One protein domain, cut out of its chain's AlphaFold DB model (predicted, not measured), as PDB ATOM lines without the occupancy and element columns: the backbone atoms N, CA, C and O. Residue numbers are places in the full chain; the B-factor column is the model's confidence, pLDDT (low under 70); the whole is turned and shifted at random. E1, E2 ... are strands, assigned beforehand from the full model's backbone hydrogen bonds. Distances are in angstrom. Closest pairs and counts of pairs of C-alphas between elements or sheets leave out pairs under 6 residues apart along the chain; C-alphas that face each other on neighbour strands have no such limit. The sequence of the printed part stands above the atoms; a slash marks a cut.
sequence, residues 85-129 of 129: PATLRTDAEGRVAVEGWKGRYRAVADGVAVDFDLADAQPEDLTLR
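What this domain is: This is residues 85 to 129 of the 129 residues of an uncharacterized protein of Tessaracoccus sp. MC1865 (UniProt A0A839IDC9). There is little regular structure here: one antiparallel hairpin, E1 and E2, makes a two-stranded ribbon, and the unnamed stretches before and after it fold back along its length. Of 45 printed residues, 14 are in named elements, first E1 and then E2, with no named helix; the class is all strand. The whole is compact, with a radius of gyration of the C-alphas of 10.6 A, and spans 27 by 20 by 19 A.

How they stand to each other: Look first at E1, residues 103 to 109, and E2, residues 112 to 118, antiparallel neighbours at 155 degrees between their directions. C-alphas 106 and 115 face each other at 4.5 A. N 105 and O 116, 2.8 A apart, and N 114 and O 107, 3.0 A apart, are within hydrogen-bond range. A tight link of 2 residues joins this hairpin.

Where its parts are: Find C-alpha 103 at (28.273, 25.038, 27.094); from there E1 runs 19.9 A to Ala 109. E2 runs 19.3 A from Val 112 to C-alpha 118 at (27.707, 27.931, 22.699).

The domain as a whole: The C-alphas of Asp 110 and Asp 120 are farthest apart, 28.8 A. Residues 85 to 102 hold no named element. The printed part has no cut. Residues 121 to 124 and 129 have pLDDT under 70.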
ATOM      1  N   PRO A  85      25.399  14.170  21.073       93.50
ATOM      2  CA  PRO A  85      26.368  14.063  19.990       93.50
ATOM      3  C   PRO A  85      25.653  13.867  18.650       93.50
ATOM      4  O   PRO A  85      24.756  13.026  18.543       93.50
ATOM      5  N   ALA A  86      26.060  14.627  17.638       93.31
ATOM      6  CA  ALA A  86      25.460  14.596  16.313       93.31
ATOM      7  C   ALA A  86      26.537  14.587  15.227       93.31
ATOM      8  O   ALA A  86      27.573  15.237  15.357       93.31
ATOM      9  N   THR A  87      26.255  13.877  14.135       95.38
ATOM     10  CA  THR A  87      27.031  13.963  12.896       95.38
ATOM     11  C   THR A  87      26.290  14.888  11.943       95.38
ATOM     12  O   THR A  87      25.169  14.587  11.533       95.38
ATOM     13  N   LEU A  88      26.913  16.012  11.601       94.00
ATOM     14  CA  LEU A  88      26.371  17.007  10.677       94.00
ATOM     15  C   LEU A  88      27.101  16.928   9.335       94.00
ATOM     16  O   LEU A  88      28.242  16.471   9.265       94.00
ATOM     17  N   ARG A  89      26.443  17.379   8.267       94.00
ATOM     18  CA  ARG A  89      27.053  17.520   6.941       94.00
ATOM     19  C   ARG A  89      27.216  18.998   6.628       94.00
ATOM     20  O   ARG A  89      26.282  19.762   6.863       94.00
ATOM     21  N   THR A  90      28.367  19.370   6.079       93.62
ATOM     22  CA  THR A  90      28.591  20.729   5.593       93.62
ATOM     23  C   THR A  90      27.667  21.063   4.421       93.62
ATOM     24  O   THR A  90      27.241  20.178   3.666       93.62
ATOM     25  N   ASP A  91      27.373  22.349   4.261       93.00
ATOM     26  CA  ASP A  91      26.794  22.900   3.037       93.00
ATOM     27  C   ASP A  91      27.830  22.980   1.892       93.00
ATOM     28  O   ASP A  91      28.929  22.418   1.981       93.00
ATOM     29  N   ALA A  92      27.457  23.623   0.780       94.88
ATOM     30  CA  ALA A  92      28.314  23.762  -0.400       94.88
ATOM     31  C   ALA A  92      29.530  24.672  -0.143       94.88
ATOM     32  O   ALA A  92      30.549  24.554  -0.821       94.88
ATOM     33  N   GLU A  93      29.433  25.540   0.860       92.31
ATOM     34  CA  GLU A  93      30.459  26.476   1.300       92.31
ATOM     35  C   GLU A  93      31.348  25.894   2.415       92.31
ATOM     36  O   GLU A  93      32.261  26.574   2.887       92.31
ATOM     37  N   GLY A  94      31.113  24.643   2.829       90.56
ATOM     38  CA  GLY A  94      31.902  23.962   3.855       90.56
ATOM     39  C   GLY A  94      31.514  24.319   5.294       90.56
ATOM     40  O   GLY A  94      32.304  24.085   6.207       90.56
ATOM     41  N   ARG A  95      30.324  24.885   5.526       91.06
ATOM     42  CA  ARG A  95      29.865  25.351   6.845       91.06
ATOM     43  C   ARG A  95      28.861  24.389   7.471       91.06
ATOM     44  O   ARG A  95      28.143  23.673   6.776       91.06
ATOM     45  N   VAL A  96      28.790  24.395   8.802       91.44
ATOM     46  CA  VAL A  96      27.737  23.728   9.584       91.44
ATOM     47  C   VAL A  96      27.127  24.718  10.568       91.44
ATOM     48  O   VAL A  96      27.846  25.479  11.209       91.44
ATOM     49  N   ALA A  97      25.805  24.686  10.705       89.44
ATOM     50  CA  ALA A  97      25.105  25.374  11.780       89.44
ATOM     51  C   ALA A  97      24.904  24.396  12.943       89.44
ATOM     52  O   ALA A  97      24.428  23.276  12.738       89.44
ATOM     53  N   VAL A  98      25.272  24.814  14.154       90.50
ATOM     54  CA  VAL A  98      25.095  24.026  15.376       90.50
ATOM     55  C   VAL A  98      24.092  24.743  16.267       90.50
ATOM     56  O   VAL A  98      24.295  25.896  16.633       90.50
ATOM     57  N   GLU A  99      23.023  24.042  16.629       88.94
ATOM     58  CA  GLU A  99      22.061  24.480  17.635       88.94
ATOM     59  C   GLU A  99      22.158  23.543  18.839       88.94
ATOM     60  O   GLU A  99      22.199  22.316  18.694       88.94
ATOM     61  N   GLY A 100      22.226  24.114  20.038       90.19
ATOM     62  CA  GLY A 100      22.388  23.342  21.257       90.19
ATOM     63  C   GLY A 100      22.266  24.181  22.520       90.19
ATOM     64  O   GLY A 100      22.111  25.399  22.472       90.19
ATOM     65  N   TRP A 101      22.331  23.511  23.666       90.25
ATOM     66  CA  TRP A 101      22.328  24.162  24.965       90.25
ATOM     67  C   TRP A 101      23.665  24.855  25.221       90.25
ATOM     68  O   TRP A 101      24.709  24.397  24.756       90.25
ATOM     69  N   LYS A 102      23.659  25.940  25.996       88.12
ATOM     70  CA  LYS A 102      24.891  26.660  26.324       88.12
ATOM     71  C   LYS A 102      25.928  25.752  26.996       88.12
ATOM     72  O   LYS A 102      25.598  24.969  27.890       88.12
ATOM     73  N   GLY A 103      27.185  25.871  26.588       88.94
ATOM     74  CA  GLY A 103      28.273  25.038  27.094       88.94
ATOM     75  C   GLY A 103      29.423  24.894  26.110       88.94
ATOM     76  O   GLY A 103      29.414  25.489  25.038       88.94
ATOM     77  N   ARG A 104      30.411  24.079  26.487       91.56
ATOM     78  CA  ARG A 104      31.577  23.782  25.654       91.56
ATOM     79  C   ARG A 104      31.354  22.535  24.814       91.56
ATOM     80  O   ARG A 104      30.979  21.486  25.337       91.56
ATOM     81  N   TYR A 105      31.680  22.648  23.539       93.56
ATOM     82  CA  TYR A 105      31.559  21.619  22.523       93.56
ATOM     83  C   TYR A 105      32.904  21.345  21.863       93.56
ATOM     84  O   TYR A 105      33.843  22.134  21.950       93.56
ATOM     85  N   ARG A 106      32.967  20.201  21.180       94.88
ATOM     86  CA  ARG A 106      34.087  19.802  20.335       94.88
ATOM     87  C   ARG A 106      33.555  19.325  18.995       94.88
ATOM     88  O   ARG A 106      32.779  18.370  18.954       94.88
ATOM     89  N   ALA A 107      33.994  19.961  17.916       94.62
ATOM     90  CA  ALA A 107      33.781  19.476  16.560       94.62
ATOM     91  C   ALA A 107      35.018  18.705  16.092       94.62
ATOM     92  O   ALA A 107      36.144  19.091  16.408       94.62
ATOM     93  N   VAL A 108      34.801  17.616  15.349       94.56
ATOM     94  CA  VAL A 108      35.866  16.798  14.758       94.56
ATOM     95  C   VAL A 108      35.550  16.549  13.286       94.56
ATOM     96  O   VAL A 108      34.470  16.053  12.972       94.56
ATOM     97  N   ALA A 109      36.494  16.862  12.402       93.69
ATOM     98  CA  ALA A 109      36.412  16.599  10.967       93.69
ATOM     99  C   ALA A 109      37.790  16.164  10.454       93.69
ATOM    100  O   ALA A 109      38.789  16.787  10.798       93.69
ATOM    101  N   ASP A 110      37.854  15.066   9.696       91.88
ATOM    102  CA  ASP A 110      39.098  14.525   9.115       91.88
ATOM    103  C   ASP A 110      40.275  14.399  10.108       91.88
ATOM    104  O   ASP A 110      41.441  14.582   9.769       91.88
ATOM    105  N   GLY A 111      39.968  14.078  11.370       92.19
ATOM    106  CA  GLY A 111      40.956  13.943  12.447       92.19
ATOM    107  C   GLY A 111      41.396  15.261  13.100       92.19
ATOM    108  O   GLY A 111      42.119  15.221  14.094       92.19
ATOM    109  N   VAL A 112      40.930  16.408  12.608       93.19
ATOM    110  CA  VAL A 112      41.132  17.731  13.213       93.19
ATOM    111  C   VAL A 112      40.013  18.006  14.211       93.19
ATOM    112  O   VAL A 112      38.843  17.783  13.906       93.19
ATOM    113  N   ALA A 113      40.362  18.497  15.403       94.25
ATOM    114  CA  ALA A 113      39.405  18.857  16.446       94.25
ATOM    115  C   ALA A 113      39.495  20.346  16.798       94.25
ATOM    116  O   ALA A 113      40.592  20.877  16.963       94.25
ATOM    117  N   VAL A 114      38.341  20.991  16.977       93.69
ATOM    118  CA  VAL A 114      38.236  22.359  17.501       93.69
ATOM    119  C   VAL A 114      37.236  22.396  18.651       93.69
ATOM    120  O   VAL A 114      36.156  21.807  18.565       93.69
ATOM    121  N   ASP A 115      37.613  23.081  19.727       93.50
ATOM    122  CA  ASP A 115      36.718  23.368  20.844       93.50
ATOM    123  C   ASP A 115      36.039  24.718  20.608       93.50
ATOM    124  O   ASP A 115      36.674  25.665  20.139       93.50
ATOM    125  N   PHE A 116      34.756  24.800  20.936       91.81
ATOM    126  CA  PHE A 116      33.978  26.028  20.838       91.81
ATOM    127  C   PHE A 116      32.915  26.090  21.923       91.81
ATOM    128  O   PHE A 116      32.491  25.056  22.438       91.81
ATOM    129  N   ASP A 117      32.482  27.294  22.271       90.38
ATOM    130  CA  ASP A 117      31.456  27.500  23.282       90.38
ATOM    131  C   ASP A 117      30.155  27.952  22.594       90.38
ATOM    132  O   ASP A 117      30.164  28.820  21.728       90.38
ATOM    133  N   LEU A 118      29.022  27.357  22.971       88.75
ATOM    134  CA  LEU A 118      27.707  27.931  22.699       88.75
ATOM    135  C   LEU A 118      27.339  28.811  23.894       88.75
ATOM    136  O   LEU A 118      27.174  28.312  25.011       88.75
ATOM    137  N   ALA A 119      27.230  30.116  23.667       83.38
ATOM    138  CA  ALA A 119      26.680  31.079  24.616       83.38
ATOM    139  C   ALA A 119      25.258  31.490  24.193       83.38
ATOM    140  O   ALA A 119      24.734  31.007  23.188       83.38
ATOM    141  N   ASP A 120      24.609  32.363  24.968       71.44
ATOM    142  CA  ASP A 120      23.298  32.897  24.590       71.44
ATOM    143  C   ASP A 120      23.370  33.558  23.198       71.44
ATOM    144  O   ASP A 120      24.307  34.300  22.913       71.44
ATOM    145  N   ALA A 121      22.383  33.241  22.348       59.22
ATOM    146  CA  ALA A 121      22.294  33.457  20.897       59.22
ATOM    147  C   ALA A 121      23.153  34.594  20.294       59.22
ATOM    148  O   ALA A 121      22.643  35.661  19.941       59.22
ATOM    149  N   GLN A 122      24.443  34.322  20.080       60.56
ATOM    150  CA  GLN A 122      25.303  35.094  19.189       60.56
ATOM    151  C   GLN A 122      25.917  34.145  18.153       60.56
ATOM    152  O   GLN A 122      26.526  33.147  18.534       60.56
ATOM    153  N   PRO A 123      25.724  34.396  16.846       63.53
ATOM    154  CA  PRO A 123      26.364  33.594  15.815       63.53
ATOM    155  C   PRO A 123      27.877  33.844  15.822       63.53
ATOM    156  O   PRO A 123      28.316  34.993  15.765       63.53
ATOM    157  N   GLU A 124      28.660  32.767  15.852       69.69
ATOM    158  CA  GLU A 124      30.121  32.805  15.764       69.69
ATOM    159  C   GLU A 124      30.612  31.938  14.597       69.69
ATOM    160  O   GLU A 124      30.215  30.780  14.452       69.69
ATOM    161  N   ASP A 125      31.493  32.502  13.765       76.38
ATOM    162  CA  ASP A 125      32.140  31.792  12.659       76.38
ATOM    163  C   ASP A 125      33.424  31.111  13.163       76.38
ATOM    164  O   ASP A 125      34.374  31.771  13.588       76.38
ATOM    165  N   LEU A 126      33.480  29.780  13.068       76.00
ATOM    166  CA  LEU A 126      34.630  28.970  13.477       76.00
ATOM    167  C   LEU A 126      35.208  28.225  12.276       76.00
ATOM    168  O   LEU A 126      34.480  27.670  11.458       76.00
ATOM    169  N   THR A 127      36.536  28.206  12.162       77.38
ATOM    170  CA  THR A 127      37.241  27.540  11.057       77.38
ATOM    171  C   THR A 127      38.150  26.441  11.594       77.38
ATOM    172  O   THR A 127      39.059  26.717  12.376       77.38
ATOM    173  N   LEU A 128      37.932  25.208  11.134       74.75
ATOM    174  CA  LEU A 128      38.873  24.098  11.299       74.75
ATOM    175  C   LEU A 128      39.998  24.264  10.263       74.75
ATOM    176  O   LEU A 128      39.713  24.474   9.085       74.75
ATOM    177  N   ARG A 129      41.259  24.224  10.700       64.00
ATOM    178  CA  ARG A 129      42.449  24.292   9.838       64.00
ATOM    179  C   ARG A 129      43.312  23.060  10.027       64.00
ATOM    180  O   ARG A 129      43.404  22.612  11.190       64.00
TER     181      ARG A 129